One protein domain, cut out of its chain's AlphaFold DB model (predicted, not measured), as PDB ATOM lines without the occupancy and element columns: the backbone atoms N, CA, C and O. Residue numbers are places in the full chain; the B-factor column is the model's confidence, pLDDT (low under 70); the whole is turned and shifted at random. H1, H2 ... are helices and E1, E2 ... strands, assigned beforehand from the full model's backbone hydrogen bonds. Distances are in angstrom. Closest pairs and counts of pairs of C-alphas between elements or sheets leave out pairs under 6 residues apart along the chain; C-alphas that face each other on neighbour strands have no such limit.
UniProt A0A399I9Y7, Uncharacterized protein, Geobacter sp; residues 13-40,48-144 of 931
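Overview. This is residues 13 to 40 and 48 to 144 of the 931 residues of an uncharacterized protein of Geobacter sp (UniProt A0A399I9Y7). A small three-stranded sheet, E1, E3 and E2, sits in the middle, with H1 and H2 packed on one face and the long, kinked helix H4 crossing over its edge strand E1. H3 lies near the beginning of H4, and H5 makes a corner at the other end of H4, both away from the sheet. The printed part has 125 residues, with five named helices and three named strands in the order H1 H2 E1 E2 E3 H3 H4 H5, and its class is mixed, helices and strands. The sheet runs E1 E3 E2 and is mixed, with E1 and E3 parallel and E3 and E2 antiparallel. The whole is compact, with a radius of gyration of the C-alphas of 15.1 A and spans of 45 by 31 by 25 A.

Arrangement. H1, residues 13 to 18, is on the sheet at a height of 7.3 A and only just over E2, residues 68 to 74, with 3 of its C-alphas falling on that strand; the closest C-alphas, those of Leu 17 and Ile 71, are 5.3 A apart. H2, residues 25 to 36, is on the same face at a height of 9.8 A and lies over E3, residues 77 to 82, along the strands at 2 degrees on the local plane; the closest C-alphas, those of Phe 25 and Ala 82, are 7.3 A apart. H1 and H2 on one face of the sheet make two layers, helices over strands. H1 and H2 are close but not clearly touching, with the C-alphas of Leu 16 and Val 28 closest at 7.4 A. E1, residues 53 to 57, is the parallel neighbour of E3, with N 54 and O 78 within hydrogen-bond range at 2.8 A. E2 and E3 form a hairpin, with N 72 and O 79 within hydrogen-bond range at 2.9 A. H3, residues 96 to 107, is not on the sheet. H4, residues 112 to 134, is on the sheet over E1, with the C-alphas of Val 55 and Gln 122 closest at 5.5 A. H3 is close to H4 but not clearly touching it, with the C-alphas of Leu 102 and Arg 114 closest at 6.5 A. H2 and H4 only just touch, with 3 pairs of C-alphas within 8 A, the closest being those of Pro 26 and Phe 129 at 6.3 A. H5, residues 137 to 142, and H4 touch only at the corner, and only just, with 3 pairs of C-alphas within 8 A; those of Ser 133 and Ile 139 are closest at 6.7 A. Every O i to N i+4 pair is within hydrogen-bond range in H1, H2, H3 and H5, and 17 of 19 are in H4.

Along the chain. H1 begins at C-alpha 13, (14.980, 41.108, 18.081). H2 is 16.1 A long, E2 17.1 A, E3 16.0 A and H3 16.7 A. H4 runs 34.1 A from C-alpha 112 at (16.096, 20.332, 38.831), with a kink of 34 degrees near residue 120. H5 ends at C-alpha 142, (31.226, 53.191, 21.247).

Size, cuts and confidence. The two C-alphas farthest apart, those of Asn 108 and Met 141, are 47.1 A apart. Residues 41 to 47 are not printed, and C-alphas 40 and 48 are 12.6 A apart across the cut. The link from E3 to H3, residues 83 to 95, is long. The mean pLDDT of the printed part is 85.1; residues 37 to 40 and residue 48 are under 70.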
ATOM      1  N   ILE A  13      15.529  42.123  17.180       75.62
ATOM      2  CA  ILE A  13      14.980  41.108  18.081       75.62
ATOM      3  C   ILE A  13      14.280  39.969  17.326       75.62
ATOM      4  O   ILE A  13      14.528  38.809  17.614       75.62
ATOM      5  N   SER A  14      13.418  40.270  16.353       77.56
ATOM      6  CA  SER A  14      12.752  39.253  15.537       77.56
ATOM      7  C   SER A  14      13.750  38.430  14.722       77.56
ATOM      8  O   SER A  14      13.624  37.210  14.708       77.56
ATOM      9  N   ASP A  15      14.782  39.051  14.147       82.75
ATOM     10  CA  ASP A  15      15.831  38.323  13.423       82.75
ATOM     11  C   ASP A  15      16.672  37.457  14.378       82.75
ATOM     12  O   ASP A  15      16.979  36.310  14.056       82.75
ATOM     13  N   LEU A  16      16.972  37.949  15.587       83.25
ATOM     14  CA  LEU A  16      17.633  37.165  16.641       83.25
ATOM     15  C   LEU A  16      16.806  35.950  17.083       83.25
ATOM     16  O   LEU A  16      17.365  34.874  17.280       83.25
ATOM     17  N   LEU A  17      15.489  36.103  17.235       84.69
ATOM     18  CA  LEU A  17      14.605  35.016  17.667       84.69
ATOM     19  C   LEU A  17      14.412  33.952  16.577       84.69
ATOM     20  O   LEU A  17      14.357  32.767  16.891       84.69
ATOM     21  N   HIS A  18      14.333  34.349  15.302       84.25
ATOM     22  CA  HIS A  18      14.114  33.406  14.197       84.25
ATOM     23  C   HIS A  18      15.420  32.756  13.707       84.25
ATOM     24  O   HIS A  18      15.440  31.553  13.450       84.25
ATOM     25  N   ASN A  19      16.515  33.519  13.624       84.38
ATOM     26  CA  ASN A  19      17.788  33.089  13.029       84.38
ATOM     27  C   ASN A  19      18.952  33.110  14.034       84.38
ATOM     28  O   ASN A  19      20.100  33.319  13.654       84.38
ATOM     29  N   GLY A  20      18.691  32.872  15.324       80.88
ATOM     30  CA  GLY A  20      19.705  32.950  16.389       80.88
ATOM     31  C   GLY A  20      20.974  32.114  16.152       80.88
ATOM     32  O   GLY A  20      22.046  32.501  16.605       80.88
ATOM     33  N   HIS A  21      20.872  31.020  15.393       85.94
ATOM     34  CA  HIS A  21      21.990  30.145  15.029       85.94
ATOM     35  C   HIS A  21      22.947  30.733  13.979       85.94
ATOM     36  O   HIS A  21      24.063  30.245  13.828       85.94
ATOM     37  N   GLU A  22      22.550  31.781  13.255       88.25
ATOM     38  CA  GLU A  22      23.430  32.485  12.311       88.25
ATOM     39  C   GLU A  22      24.367  33.477  13.021       88.25
ATOM     40  O   GLU A  22      25.347  33.948  12.439       88.25
ATOM     41  N   PHE A  23      24.084  33.794  14.287       88.12
ATOM     42  CA  PHE A  23      24.837  34.762  15.072       88.12
ATOM     43  C   PHE A  23      25.862  34.076  15.979       88.12
ATOM     44  O   PHE A  23      25.588  33.080  16.645       88.12
ATOM     45  N   SER A  24      27.050  34.675  16.075       91.56
ATOM     46  CA  SER A  24      28.015  34.296  17.116       91.56
ATOM     47  C   SER A  24      27.524  34.741  18.496       91.56
ATOM     48  O   SER A  24      26.890  35.793  18.630       91.56
ATOM     49  N   PHE A  25      27.880  34.004  19.549       91.50
ATOM     50  CA  PHE A  25      27.463  34.346  20.913       91.50
ATOM     51  C   PHE A  25      27.816  35.793  21.331       91.50
ATOM     52  O   PHE A  25      26.935  36.498  21.832       91.50
ATOM     53  N   PRO A  26      29.034  36.325  21.073       90.69
ATOM     54  CA  PRO A  26      29.340  37.719  21.399       90.69
ATOM     55  C   PRO A  26      28.480  38.732  20.636       90.69
ATOM     56  O   PRO A  26      28.197  39.814  21.149       90.69
ATOM     57  N   GLN A  27      28.064  38.409  19.409       89.56
ATOM     58  CA  GLN A  27      27.182  39.269  18.625       89.56
ATOM     59  C   GLN A  27      25.771  39.299  19.218       89.56
ATOM     60  O   GLN A  27      25.207  40.382  19.347       89.56
ATOM     61  N   VAL A  28      25.246  38.149  19.654       89.69
ATOM     62  CA  VAL A  28      23.965  38.066  20.375       89.69
ATOM     63  C   VAL A  28      24.006  38.922  21.639       89.69
ATOM     64  O   VAL A  28      23.127  39.756  21.833       89.69
ATOM     65  N   MET A  29      25.061  38.803  22.450       88.31
ATOM     66  CA  MET A  29      25.212  39.589  23.682       88.31
ATOM     67  C   MET A  29      25.315  41.103  23.423       88.31
ATOM     68  O   MET A  29      24.731  41.892  24.164       88.31
ATOM     69  N   ARG A  30      26.007  41.532  22.356       87.69
ATOM     70  CA  ARG A  30      26.063  42.953  21.953       87.69
ATOM     71  C   ARG A  30      24.693  43.495  21.562       87.69
ATOM     72  O   ARG A  30      24.318  44.574  22.012       87.69
ATOM     73  N   LEU A  31      23.950  42.748  20.748       86.12
ATOM     74  CA  LEU A  31      22.615  43.153  20.313       86.12
ATOM     75  C   LEU A  31      21.616  43.133  21.479       86.12
ATOM     76  O   LEU A  31      20.821  44.062  21.608       86.12
ATOM     77  N   ALA A  32      21.712  42.140  22.369       83.38
ATOM     78  CA  ALA A  32      20.931  42.072  23.600       83.38
ATOM     79  C   ALA A  32      21.180  43.296  24.491       83.38
ATOM     80  O   ALA A  32      20.220  43.901  24.959       83.38
ATOM     81  N   ARG A  33      22.437  43.733  24.653       82.81
ATOM     82  CA  ARG A  33      22.772  44.977  25.364       82.81
ATOM     83  C   ARG A  33      22.094  46.198  24.747       82.81
ATOM     84  O   ARG A  33      21.522  46.997  25.479       82.81
ATOM     85  N   THR A  34      22.140  46.356  23.425       79.25
ATOM     86  CA  THR A  34      21.496  47.495  22.752       79.25
ATOM     87  C   THR A  34      19.982  47.479  22.952       79.25
ATOM     88  O   THR A  34      19.391  48.512  23.237       79.25
ATOM     89  N   VAL A  35      19.349  46.313  22.843       78.00
ATOM     90  CA  VAL A  35      17.893  46.166  22.975       78.00
ATOM     91  C   VAL A  35      17.424  46.357  24.418       78.00
ATOM     92  O   VAL A  35      16.482  47.105  24.665       78.00
ATOM     93  N   LEU A  36      18.070  45.680  25.367       75.19
ATOM     94  CA  LEU A  36      17.648  45.636  26.767       75.19
ATOM     95  C   LEU A  36      18.131  46.852  27.565       75.19
ATOM     96  O   LEU A  36      17.465  47.233  28.523       75.19
ATOM     97  N   GLY A  37      19.250  47.464  27.163       64.31
ATOM     98  CA  GLY A  37      19.845  48.647  27.794       64.31
ATOM     99  C   GLY A  37      19.331  49.992  27.269       64.31
ATOM    100  O   GLY A  37      19.797  51.028  27.720       64.31
ATOM    101  N   SER A  38      18.381  50.011  26.324       56.31
ATOM    102  CA  SER A  38      17.768  51.252  25.803       56.31
ATOM    103  C   SER A  38      16.681  51.851  26.717       56.31
ATOM    104  O   SER A  38      15.986  52.786  26.314       56.31
ATOM    105  N   GLY A  39      16.487  51.317  27.925       48.69
ATOM    106  CA  GLY A  39      15.547  51.864  28.900       48.69
ATOM    107  C   GLY A  39      16.200  52.933  29.773       48.69
ATOM    108  O   GLY A  39      16.791  52.566  30.761       48.69
ATOM    109  N   GLY A  40      16.053  54.213  29.407       38.88
ATOM    110  CA  GLY A  40      15.966  55.351  30.342       38.88
ATOM    111  C   GLY A  40      17.248  55.938  30.957       38.88
ATOM    112  O   GLY A  40      17.799  55.416  31.904       38.88
ATOM    113  N   PRO A  48      21.019  45.273  36.108       67.69
ATOM    114  CA  PRO A  48      21.952  45.288  34.986       67.69
ATOM    115  C   PRO A  48      21.428  44.427  33.832       67.69
ATOM    116  O   PRO A  48      20.947  43.316  34.049       67.69
ATOM    117  N   TRP A  49      21.539  44.887  32.581       74.50
ATOM    118  CA  TRP A  49      21.026  44.143  31.414       74.50
ATOM    119  C   TRP A  49      21.571  42.704  31.325       74.50
ATOM    120  O   TRP A  49      20.919  41.834  30.753       74.50
ATOM    121  N   GLN A  50      22.746  42.441  31.908       74.12
ATOM    122  CA  GLN A  50      23.352  41.113  32.001       74.12
ATOM    123  C   GLN A  50      22.519  40.126  32.831       74.12
ATOM    124  O   GLN A  50      22.584  38.925  32.577       74.12
ATOM    125  N   GLU A  51      21.756  40.603  33.814       74.00
ATOM    126  CA  GLU A  51      20.866  39.784  34.648       74.00
ATOM    127  C   GLU A  51      19.546  39.460  33.928       74.00
ATOM    128  O   GLU A  51      18.912  38.453  34.227       74.00
ATOM    129  N   ARG A  52      19.194  40.242  32.897       81.06
ATOM    130  CA  ARG A  52      18.028  40.022  32.018       81.06
ATOM    131  C   ARG A  52      18.305  39.075  30.845       81.06
ATOM    132  O   ARG A  52      17.410  38.789  30.049       81.06
ATOM    133  N   VAL A  53      19.546  38.605  30.705       85.94
ATOM    134  CA  VAL A  53      19.941  37.610  29.703       85.94
ATOM    135  C   VAL A  53      20.354  36.333  30.420       85.94
ATOM    136  O   VAL A  53      21.417  36.279  31.035       85.94
ATOM    137  N   ARG A  54      19.533  35.288  30.321       88.25
ATOM    138  CA  ARG A  54      19.837  33.957  30.852       88.25
ATOM    139  C   ARG A  54      20.523  33.121  29.783       88.25
ATOM    140  O   ARG A  54      19.984  32.954  28.694       88.25
ATOM    141  N   VAL A  55      21.701  32.587  30.076       89.81
ATOM    142  CA  VAL A  55      22.464  31.753  29.144       89.81
ATOM    143  C   VAL A  55      22.602  30.355  29.721       89.81
ATOM    144  O   VAL A  55      23.118  30.190  30.824       89.81
ATOM    145  N   ARG A  56      22.189  29.347  28.951       90.75
ATOM    146  CA  ARG A  56      22.330  27.934  29.321       90.75
ATOM    147  C   ARG A  56      23.023  27.123  28.225       90.75
ATOM    148  O   ARG A  56      22.857  27.450  27.046       90.75
ATOM    149  N   PRO A  57      23.769  26.064  28.573       91.38
ATOM    150  CA  PRO A  57      24.259  25.100  27.597       91.38
ATOM    151  C   PRO A  57      23.132  24.337  26.875       91.38
ATOM    152  O   PRO A  57      22.051  24.087  27.427       91.38
ATOM    153  N   ASP A  58      23.400  23.937  25.633       91.31
ATOM    154  CA  ASP A  58      22.543  23.045  24.858       91.31
ATOM    155  C   ASP A  58      22.628  21.608  25.386       91.31
ATOM    156  O   ASP A  58      23.709  21.046  25.573       91.31
ATOM    157  N   LEU A  59      21.465  20.999  25.617       90.56
ATOM    158  CA  LEU A  59      21.362  19.633  26.123       90.56
ATOM    159  C   LEU A  59      21.301  18.669  24.936       90.56
ATOM    160  O   LEU A  59      20.229  18.219  24.534       90.56
ATOM    161  N   SER A  60      22.457  18.409  24.330       87.50
ATOM    162  CA  SER A  60      22.565  17.564  23.142       87.50
ATOM    163  C   SER A  60      23.958  16.958  22.996       87.50
ATOM    164  O   SER A  60      24.960  17.596  23.318       87.50
ATOM    165  N   PHE A  61      24.029  15.746  22.441       86.31
ATOM    166  CA  PHE A  61      25.278  15.133  21.966       86.31
ATOM    167  C   PHE A  61      25.601  15.488  20.510       86.31
ATOM    168  O   PHE A  61      26.637  15.075  19.987       86.31
ATOM    169  N   ALA A  62      24.723  16.230  19.831       85.62
ATOM    170  CA  ALA A  62      24.958  16.634  18.457       85.62
ATOM    171  C   ALA A  62      26.189  17.545  18.360       85.62
ATOM    172  O   ALA A  62      26.430  18.404  19.214       85.62
ATOM    173  N   PHE A  63      26.953  17.371  17.280       83.00
ATOM    174  CA  PHE A  63      28.013  18.310  16.941       83.00
ATOM    175  C   PHE A  63      27.387  19.670  16.620       83.00
ATOM    176  O   PHE A  63      26.535  19.743  15.727       83.00
ATOM    177  N   PRO A  64      27.779  20.740  17.325       85.25
ATOM    178  CA  PRO A  64      27.176  22.040  17.109       85.25
ATOM    179  C   PRO A  64      27.652  22.636  15.784       85.25
ATOM    180  O   PRO A  64      28.843  22.632  15.476       85.25
ATOM    181  N   ALA A  65      26.712  23.157  14.995       83.19
ATOM    182  CA  ALA A  65      27.010  23.873  13.753       83.19
ATOM    183  C   ALA A  65      27.313  25.366  13.982       83.19
ATOM    184  O   ALA A  65      27.904  26.011  13.119       83.19
ATOM    185  N   ALA A  66      26.907  25.901  15.138       88.12
ATOM    186  CA  ALA A  66      27.041  27.299  15.525       88.12
ATOM    187  C   ALA A  66      27.213  27.435  17.044       88.12
ATOM    188  O   ALA A  66      26.865  26.520  17.795       88.12
ATOM    189  N   ASP A  67      27.704  28.595  17.489       87.81
ATOM    190  CA  ASP A  67      27.915  28.929  18.907       87.81
ATOM    191  C   ASP A  67      26.599  29.019  19.704       87.81
ATOM    192  O   ASP A  67      26.578  28.791  20.915       87.81
ATOM    193  N   VAL A  68      25.501  29.373  19.030       91.06
ATOM    194  CA  VAL A  68      24.163  29.538  19.608       91.06
ATOM    195  C   VAL A  68      23.208  28.583  18.902       91.06
ATOM    196  O   VAL A  68      23.132  28.567  17.679       91.06
ATOM    197  N   ALA A  69      22.476  27.776  19.665       88.88
ATOM    198  CA  ALA A  69      21.487  26.849  19.121       88.88
ATOM    199  C   ALA A  69      20.146  27.550  18.860       88.88
ATOM    200  O   ALA A  69      19.545  27.392  17.800       88.88
ATOM    201  N   ARG A  70      19.676  28.333  19.838       89.81
ATOM    202  CA  ARG A  70      18.405  29.069  19.780       89.81
ATOM    203  C   ARG A  70      18.361  30.190  20.811       89.81
ATOM    204  O   ARG A  70      19.058  30.131  21.827       89.81
ATOM    205  N   ILE A  71      17.511  31.178  20.549       89.38
ATOM    206  CA  ILE A  71      17.215  32.288  21.455       89.38
ATOM    207  C   ILE A  71      15.703  32.328  21.646       89.38
ATOM    208  O   ILE A  71      14.952  32.346  20.675       89.38
ATOM    209  N   GLU A  72      15.270  32.326  22.897       89.56
ATOM    210  CA  GLU A  72      13.868  32.366  23.303       89.56
ATOM    211  C   GLU A  72      13.644  33.651  24.115       89.56
ATOM    212  O   GLU A  72      14.546  34.123  24.808       89.56
ATOM    213  N   GLN A  73      12.465  34.261  23.996       84.69
ATOM    214  CA  GLN A  73      12.102  35.445  24.775       84.69
ATOM    215  C   GLN A  73      11.073  35.048  25.830       84.69
ATOM    216  O   GLN A  73      10.010  34.536  25.481       84.69
ATOM    217  N   ASP A  74      11.379  35.325  27.096       78.38
ATOM    218  CA  ASP A  74      10.479  35.102  28.225       78.38
ATOM    219  C   ASP A  74      10.095  36.458  28.831       78.38
ATOM    220  O   ASP A  74      10.858  37.097  29.556       78.38
ATOM    221  N   GLY A  75       8.935  36.982  28.422       76.44
ATOM    222  CA  GLY A  75       8.500  38.334  28.776       76.44
ATOM    223  C   GLY A  75       9.487  39.419  28.319       76.44
ATOM    224  O   GLY A  75       9.628  39.693  27.123       76.44
ATOM    225  N   SER A  76      10.133  40.079  29.285       71.88
ATOM    226  CA  SER A  76      11.138  41.128  29.062       71.88
ATOM    227  C   SER A  76      12.574  40.614  28.951       71.88
ATOM    228  O   SER A  76      13.469  41.425  28.695       71.88
ATOM    229  N   ASP A  77      12.789  39.317  29.161       82.62
ATOM    230  CA  ASP A  77      14.104  38.709  29.336       82.62
ATOM    231  C   ASP A  77      14.425  37.772  28.164       82.62
ATOM    232  O   ASP A  77      13.537  37.264  27.470       82.62
ATOM    233  N   LEU A  78      15.716  37.574  27.903       86.06
ATOM    234  CA  LEU A  78      16.196  36.740  26.802       86.06
ATOM    235  C   LEU A  78      16.857  35.480  27.347       86.06
ATOM    236  O   LEU A  78      17.757  35.561  28.180       86.06
ATOM    237  N   GLN A  79      16.463  34.324  26.824       89.88
ATOM    238  CA  GLN A  79      17.094  33.046  27.103       89.88
ATOM    239  C   GLN A  79      17.906  32.582  25.892       89.88
ATOM    240  O   GLN A  79      17.368  32.281  24.829       89.88
ATOM    241  N   VAL A  80      19.223  32.506  26.049       91.38
ATOM    242  CA  VAL A  80      20.167  32.089  25.008       91.38
ATOM    243  C   VAL A  80      20.636  30.667  25.300       91.38
ATOM    244  O   VAL A  80      21.149  30.383  26.381       91.38
ATOM    245  N   THR A  81      20.486  29.766  24.329       92.12
ATOM    246  CA  THR A  81      21.034  28.406  24.416       92.12
ATOM    247  C   THR A  81      22.349  28.345  23.640       92.12
ATOM    248  O   THR A  81      22.343  28.435  22.412       92.12
ATOM    249  N   ALA A  82      23.470  28.226  24.349       92.25
ATOM    250  CA  ALA A  82      24.821  28.189  23.786       92.25
ATOM    251  C   ALA A  82      25.349  26.750  23.689       92.25
ATOM    252  O   ALA A  82      24.993  25.894  24.490       92.25
ATOM    253  N   THR A  83      26.217  26.465  22.723       90.31
ATOM    254  CA  THR A  83      26.685  25.091  22.440       90.31
ATOM    255  C   THR A  83      28.104  24.778  22.938       90.31
ATOM    256  O   THR A  83      28.620  23.676  22.737       90.31
ATOM    257  N   PHE A  84      28.753  25.735  23.600       89.12
ATOM    258  CA  PHE A  84      30.152  25.675  24.033       89.12
ATOM    259  C   PHE A  84      30.276  26.045  25.515       89.12
ATOM    260  O   PHE A  84      29.436  26.765  26.027       89.12
ATOM    261  N   LEU A  85      31.345  25.614  26.199       84.56
ATOM    262  CA  LEU A  85      31.594  25.910  27.628       84.56
ATOM    263  C   LEU A  85      30.480  25.427  28.592       84.56
ATOM    264  O   LEU A  85      30.250  26.028  29.642       84.56
ATOM    265  N   GLY A  86      29.829  24.305  28.267       87.69
ATOM    266  CA  GLY A  86      28.882  23.616  29.149       87.69
ATOM    267  C   GLY A  86      29.545  22.598  30.087       87.69
ATOM    268  O   GLY A  86      30.573  22.015  29.766       87.69
ATOM    269  N   LEU A  87      28.929  22.353  31.251       89.50
ATOM    270  CA  LEU A  87      29.239  21.205  32.130       89.50
ATOM    271  C   LEU A  87      28.386  19.985  31.751       89.50
ATOM    272  O   LEU A  87      28.557  18.903  32.301       89.50
ATOM    273  N   TYR A  88      27.488  20.145  30.787       90.75
ATOM    274  CA  TYR A  88      26.692  19.102  30.158       90.75
ATOM    275  C   TYR A  88      26.564  19.422  28.661       90.75
ATOM    276  O   TYR A  88      26.828  20.555  28.248       90.75
ATOM    277  N   GLY A  89      26.213  18.419  27.856       88.25
ATOM    278  CA  GLY A  89      26.148  18.529  26.395       88.25
ATOM    279  C   GLY A  89      27.431  18.078  25.687       88.25
ATOM    280  O   GLY A  89      28.353  17.539  26.301       88.25
ATOM    281  N   SER A  90      27.499  18.293  24.373       86.00
ATOM    282  CA  SER A  90      28.532  17.725  23.490       86.00
ATOM    283  C   SER A  90      29.961  18.198  23.774       86.00
ATOM    284  O   SER A  90      30.916  17.507  23.423       86.00
ATOM    285  N   SER A  91      30.116  19.352  24.425       84.56
ATOM    286  CA  SER A  91      31.405  19.943  24.802       84.56
ATOM    287  C   SER A  91      31.735  19.811  26.298       84.56
ATOM    288  O   SER A  91      32.679  20.445  26.776       84.56
ATOM    289  N   SER A  92      30.987  18.985  27.041       88.69
ATOM    290  CA  SER A  92      31.170  18.829  28.485       88.69
ATOM    291  C   SER A  92      32.479  18.118  28.863       88.69
ATOM    292  O   SER A  92      32.815  17.088  28.275       88.69
ATOM    293  N   PRO A  93      33.208  18.609  29.887       88.25
ATOM    294  CA  PRO A  93      34.321  17.883  30.491       88.25
ATOM    295  C   PRO A  93      33.863  16.795  31.481       88.25
ATOM    296  O   PRO A  93      34.691  15.994  31.920       88.25
ATOM    297  N   LEU A  94      32.585  16.785  31.879       89.50
ATOM    298  CA  LEU A  94      32.033  15.766  32.769       89.50
ATOM    299  C   LEU A  94      31.772  14.460  32.003       89.50
ATOM    300  O   LEU A  94      31.534  14.485  30.795       89.50
ATOM    301  N   PRO A  95      31.804  13.303  32.687       92.19
ATOM    302  CA  PRO A  95      31.441  12.030  32.077       92.19
ATOM    303  C   PRO A  95      30.075  12.070  31.376       92.19
ATOM    304  O   PRO A  95      29.127  12.661  31.892       92.19
ATOM    305  N   ALA A  96      29.966  11.379  30.237       88.62
ATOM    306  CA  ALA A  96      28.772  11.399  29.387       88.62
ATOM    307  C   ALA A  96      27.477  11.011  30.123       88.62
ATOM    308  O   ALA A  96      26.432  11.586  29.828       88.62
ATOM    309  N   PHE A  97      27.559  10.126  31.128       91.06
ATOM    310  CA  PHE A  97      26.396   9.690  31.907       91.06
ATOM    311  C   PHE A  97      25.661  10.853  32.593       91.06
ATOM    312  O   PHE A  97      24.446  10.822  32.670       91.06
ATOM    313  N   TYR A  98      26.352  11.927  33.004       89.31
ATOM    314  CA  TYR A  98      25.676  13.105  33.564       89.31
ATOM    315  C   TYR A  98      24.784  13.798  32.531       89.31
ATOM    316  O   TYR A  98      23.737  14.328  32.872       89.31
ATOM    317  N   THR A  99      25.200  13.825  31.263       90.25
ATOM    318  CA  THR A  99      24.376  14.408  30.194       90.25
ATOM    319  C   THR A  99      23.213  13.480  29.845       90.25
ATOM    320  O   THR A  99      22.122  13.977  29.599       90.25
ATOM    321  N   GLU A 100      23.422  12.159  29.871       90.25
ATOM    322  CA  GLU A 100      22.352  11.165  29.702       90.25
ATOM    323  C   GLU A 100      21.295  11.294  30.810       90.25
ATOM    324  O   GLU A 100      20.121  11.457  30.495       90.25
ATOM    325  N   ASP A 101      21.710  11.367  32.080       91.06
ATOM    326  CA  ASP A 101      20.812  11.561  33.225       91.06
ATOM    327  C   ASP A 101      19.991  12.856  33.090       91.06
ATOM    328  O   ASP A 101      18.789  12.867  33.344       91.06
ATOM    329  N   LEU A 102      20.615  13.952  32.643       91.38
ATOM    330  CA  LEU A 102      19.923  15.223  32.402       91.38
ATOM    331  C   LEU A 102      18.945  15.150  31.219       91.38
ATOM    332  O   LEU A 102      17.921  15.832  31.232       91.38
ATOM    333  N   MET A 103      19.249  14.358  30.187       89.19
ATOM    334  CA  MET A 103      18.336  14.108  29.067       89.19
ATOM    335  C   MET A 103      17.138  13.264  29.506       89.19
ATOM    336  O   MET A 103      16.009  13.579  29.125       89.19
ATOM    337  N   ASP A 104      17.367  12.250  30.338       89.75
ATOM    338  CA  ASP A 104      16.313  11.437  30.941       89.75
ATOM    339  C   ASP A 104      15.441  12.285  31.877       89.75
ATOM    340  O   ASP A 104      14.211  12.209  31.821       89.75
ATOM    341  N   GLU A 105      16.043  13.160  32.684       89.69
ATOM    342  CA  GLU A 105      15.329  14.112  33.538       89.69
ATOM    343  C   GLU A 105      14.452  15.062  32.704       89.69
ATOM    344  O   GLU A 105      13.252  15.184  32.962       89.69
ATOM    345  N   ALA A 106      15.015  15.643  31.638       88.50
ATOM    346  CA  ALA A 106      14.295  16.518  30.718       88.50
ATOM    347  C   ALA A 106      13.163  15.793  29.970       88.50
ATOM    348  O   ALA A 106      12.145  16.408  29.661       88.50
ATOM    349  N   SER A 107      13.310  14.494  29.691       87.88
ATOM    350  CA  SER A 107      12.251  13.677  29.079       87.88
ATOM    351  C   SER A 107      11.059  13.435  30.012       87.88
ATOM    352  O   SER A 107       9.951  13.189  29.538       87.88
ATOM    353  N   ASN A 108      11.282  13.541  31.326       87.56
ATOM    354  CA  ASN A 108      10.266  13.451  32.372       87.56
ATOM    355  C   ASN A 108       9.723  14.834  32.789       87.56
ATOM    356  O   ASN A 108       9.147  14.957  33.869       87.56
ATOM    357  N   ASP A 109       9.928  15.869  31.964       81.69
ATOM    358  CA  ASP A 109       9.554  17.267  32.230       81.69
ATOM    359  C   ASP A 109      10.140  17.835  33.545       81.69
ATOM    360  O   ASP A 109       9.574  18.750  34.147       81.69
ATOM    361  N   SER A 110      11.294  17.318  33.992       83.88
ATOM    362  CA  SER A 110      12.042  17.816  35.153       83.88
ATOM    363  C   SER A 110      13.358  18.474  34.719       83.88
ATOM    364  O   SER A 110      13.995  18.063  33.751       83.88
ATOM    365  N   SER A 111      13.774  19.525  35.428       85.62
ATOM    366  CA  SER A 111      15.005  20.280  35.141       85.62
ATOM    367  C   SER A 111      15.799  20.652  36.390       85.62
ATOM    368  O   SER A 111      16.667  21.515  36.334       85.62
ATOM    369  N   VAL A 112      15.543  19.997  37.517       86.94
ATOM    370  CA  VAL A 112      16.096  20.332  38.831       86.94
ATOM    371  C   VAL A 112      17.628  20.296  38.809       86.94
ATOM    372  O   VAL A 112      18.284  21.280  39.152       86.94
ATOM    373  N   SER A 113      18.225  19.199  38.338       87.25
ATOM    374  CA  SER A 113      19.691  19.068  38.309       87.25
ATOM    375  C   SER A 113      20.328  19.997  37.273       87.25
ATOM    376  O   SER A 113      21.437  20.500  37.470       87.25
ATOM    377  N   ARG A 114      19.613  20.251  36.171       89.06
ATOM    378  CA  ARG A 114      20.038  21.154  35.097       89.06
ATOM    379  C   ARG A 114      20.087  22.604  35.573       89.06
ATOM    380  O   ARG A 114      21.113  23.257  35.414       89.06
ATOM    381  N   ASP A 115      19.008  23.075  36.191       87.94
ATOM    382  CA  ASP A 115      18.867  24.451  36.662       87.94
ATOM    383  C   ASP A 115      19.872  24.756  37.785       87.94
ATOM    384  O   ASP A 115      20.354  25.883  37.898       87.94
ATOM    385  N   PHE A 116      20.259  23.746  38.576       88.75
ATOM    386  CA  PHE A 116      21.342  23.876  39.551       88.75
ATOM    387  C   PHE A 116      22.703  24.123  38.884       88.75
ATOM    388  O   PHE A 116      23.445  25.012  39.307       88.75
ATOM    389  N   LEU A 117      23.049  23.368  37.835       88.81
ATOM    390  CA  LEU A 117      24.295  23.592  37.090       88.81
ATOM    391  C   LEU A 117      24.294  24.958  36.389       88.81
ATOM    392  O   LEU A 117      25.328  25.634  36.370       88.81
ATOM    393  N   ASP A 118      23.131  25.392  35.900       89.12
ATOM    394  CA  ASP A 118      22.960  26.670  35.211       89.12
ATOM    395  C   ASP A 118      23.278  27.884  36.113       89.12
ATOM    396  O   ASP A 118      23.693  28.922  35.593       89.12
ATOM    397  N   ILE A 119      23.223  27.758  37.452       88.69
ATOM    398  CA  ILE A 119      23.719  28.782  38.402       88.69
ATOM    399  C   ILE A 119      25.186  29.133  38.103       88.69
ATOM    400  O   ILE A 119      25.571  30.306  38.089       88.69
ATOM    401  N   LEU A 120      26.015  28.117  37.849       89.44
ATOM    402  CA  LEU A 120      27.441  28.289  37.563       89.44
ATOM    403  C   LEU A 120      27.654  28.808  36.135       89.44
ATOM    404  O   LEU A 120      28.484  29.697  35.910       89.44
ATOM    405  N   HIS A 121      26.899  28.275  35.167       89.25
ATOM    406  CA  HIS A 121      26.999  28.672  33.758       89.25
ATOM    407  C   HIS A 121      26.616  30.122  33.531       89.25
ATOM    408  O   HIS A 121      27.327  30.822  32.806       89.25
ATOM    409  N   GLN A 122      25.544  30.583  34.173       88.00
ATOM    410  CA  GLN A 122      25.035  31.939  34.018       88.00
ATOM    411  C   GLN A 122      26.147  32.965  34.248       88.00
ATOM    412  O   GLN A 122      26.377  33.850  33.420       88.00
ATOM    413  N   ARG A 123      26.909  32.807  35.336       88.50
ATOM    414  CA  ARG A 123      28.024  33.707  35.630       88.50
ATOM    415  C   ARG A 123      29.215  33.498  34.694       88.50
ATOM    416  O   ARG A 123      29.839  34.475  34.276       88.50
ATOM    417  N   LEU A 124      29.521  32.256  34.322       88.94
ATOM    418  CA  LEU A 124      30.635  31.933  33.425       88.94
ATOM    419  C   LEU A 124      30.487  32.595  32.044       88.94
ATOM    420  O   LEU A 124      31.441  33.202  31.554       88.94
ATOM    421  N   TYR A 125      29.303  32.533  31.430       90.50
ATOM    422  CA  TYR A 125      29.051  33.147  30.120       90.50
ATOM    423  C   TYR A 125      29.112  34.678  30.165       90.50
ATOM    424  O   TYR A 125      29.654  35.303  29.248       90.50
ATOM    425  N   GLN A 126      28.629  35.294  31.251       88.38
ATOM    426  CA  GLN A 126      28.780  36.735  31.473       88.38
ATOM    427  C   GLN A 126      30.264  37.134  31.545       88.38
ATOM    428  O   GLN A 126      30.690  38.078  30.874       88.38
ATOM    429  N   LEU A 127      31.074  36.389  32.309       88.75
ATOM    430  CA  LEU A 127      32.517  36.628  32.419       88.75
ATOM    431  C   LEU A 127      33.252  36.370  31.099       88.75
ATOM    432  O   LEU A 127      34.178  37.111  30.766       88.75
ATOM    433  N   TYR A 128      32.826  35.377  30.317       89.94
ATOM    434  CA  TYR A 128      33.348  35.132  28.973       89.94
ATOM    435  C   TYR A 128      33.120  36.339  28.055       89.94
ATOM    436  O   TYR A 128      34.063  36.813  27.414       89.94
ATOM    437  N   PHE A 129      31.901  36.887  28.027       88.56
ATOM    438  CA  PHE A 129      31.602  38.079  27.232       88.56
ATOM    439  C   PHE A 129      32.415  39.296  27.700       88.56
ATOM    440  O   PHE A 129      32.974  40.019  26.873       88.56
ATOM    441  N   ALA A 130      32.570  39.480  29.014       86.69
ATOM    442  CA  ALA A 130      33.410  40.537  29.574       86.69
ATOM    443  C   ALA A 130      34.894  40.378  29.178       86.69
ATOM    444  O   ALA A 130      35.536  41.349  28.771       86.69
ATOM    445  N   CYS A 131      35.431  39.151  29.197       88.06
ATOM    446  CA  CYS A 131      36.780  38.853  28.706       88.06
ATOM    447  C   CYS A 131      36.928  39.174  27.214       88.06
ATOM    448  O   CYS A 131      37.941  39.737  26.792       88.06
ATOM    449  N   TRP A 132      35.920  38.828  26.411       88.75
ATOM    450  CA  TRP A 132      35.896  39.121  24.982       88.75
ATOM    451  C   TRP A 132      35.856  40.634  24.719       88.75
ATOM    452  O   TRP A 132      36.580  41.120  23.847       88.75
ATOM    453  N   SER A 133      35.078  41.398  25.487       86.62
ATOM    454  CA  SER A 133      35.016  42.854  25.333       86.62
ATOM    455  C   SER A 133      36.304  43.550  25.788       86.62
ATOM    456  O   SER A 133      36.737  44.509  25.147       86.62
ATOM    457  N   LYS A 134      36.990  43.026  26.822       83.94
ATOM    458  CA  LYS A 134      38.122  43.694  27.494       83.94
ATOM    459  C   LYS A 134      39.119  44.349  26.536       83.94
ATOM    460  O   LYS A 134      39.400  45.528  26.694       83.94
ATOM    461  N   TYR A 135      39.655  43.611  25.562       83.38
ATOM    462  CA  TYR A 135      40.719  44.102  24.668       83.38
ATOM    463  C   TYR A 135      40.205  44.767  23.381       83.38
ATOM    464  O   TYR A 135      40.995  45.187  22.535       83.38
ATOM    465  N   ARG A 136      38.885  44.871  23.200       87.25
ATOM    466  CA  ARG A 136      38.261  45.466  22.012       87.25
ATOM    467  C   ARG A 136      37.847  46.899  22.312       87.25
ATOM    468  O   ARG A 136      36.674  47.192  22.521       87.25
ATOM    469  N   ILE A 137      38.831  47.800  22.296       82.81
ATOM    470  CA  ILE A 137      38.650  49.199  22.716       82.81
ATOM    471  C   ILE A 137      37.505  49.904  21.971       82.81
ATOM    472  O   ILE A 137      36.767  50.672  22.570       82.81
ATOM    473  N   PHE A 138      37.294  49.588  20.690       85.12
ATOM    474  CA  PHE A 138      36.221  50.174  19.884       85.12
ATOM    475  C   PHE A 138      34.818  49.832  20.416       85.12
ATOM    476  O   PHE A 138      33.937  50.681  20.376       85.12
ATOM    477  N   ILE A 139      34.626  48.631  20.973       84.62
ATOM    478  CA  ILE A 139      33.361  48.211  21.599       84.62
ATOM    479  C   ILE A 139      33.199  48.904  22.945       84.62
ATOM    480  O   ILE A 139      32.142  49.461  23.235       84.62
ATOM    481  N   ARG A 140      34.267  48.911  23.749       82.38
ATOM    482  CA  ARG A 140      34.265  49.548  25.071       82.38
ATOM    483  C   ARG A 140      33.983  51.051  24.995       82.38
ATOM    484  O   ARG A 140      33.371  51.614  25.897       82.38
ATOM    485  N   MET A 141      34.404  51.695  23.909       81.88
ATOM    486  CA  MET A 141      34.175  53.119  23.673       81.88
ATOM    487  C   MET A 141      32.801  53.420  23.094       81.88
ATOM    488  O   MET A 141      32.070  54.212  23.681       81.88
ATOM    489  N   GLU A 142      32.442  52.804  21.969       81.12
ATOM    490  CA  GLU A 142      31.226  53.191  21.247       81.12
ATOM    491  C   GLU A 142      29.963  52.587  21.871       81.12
ATOM    492  O   GLU A 142      28.938  53.255  21.981       81.12
ATOM    493  N   GLU A 143      30.034  51.329  22.314       80.69
ATOM    494  CA  GLU A 143      28.862  50.602  22.809       80.69
ATOM    495  C   GLU A 143      28.749  50.628  24.333       80.69
ATOM    496  O   GLU A 143      27.648  50.770  24.853       80.69
ATOM    497  N   GLU A 144      29.862  50.485  25.060       76.50
ATOM    498  CA  GLU A 144      29.850  50.480  26.535       76.50
ATOM    499  C   GLU A 144      30.038  51.866  27.147       76.50
ATOM    500  O   GLU A 144      29.786  52.029  28.338       76.50
TER     501      GLU A 144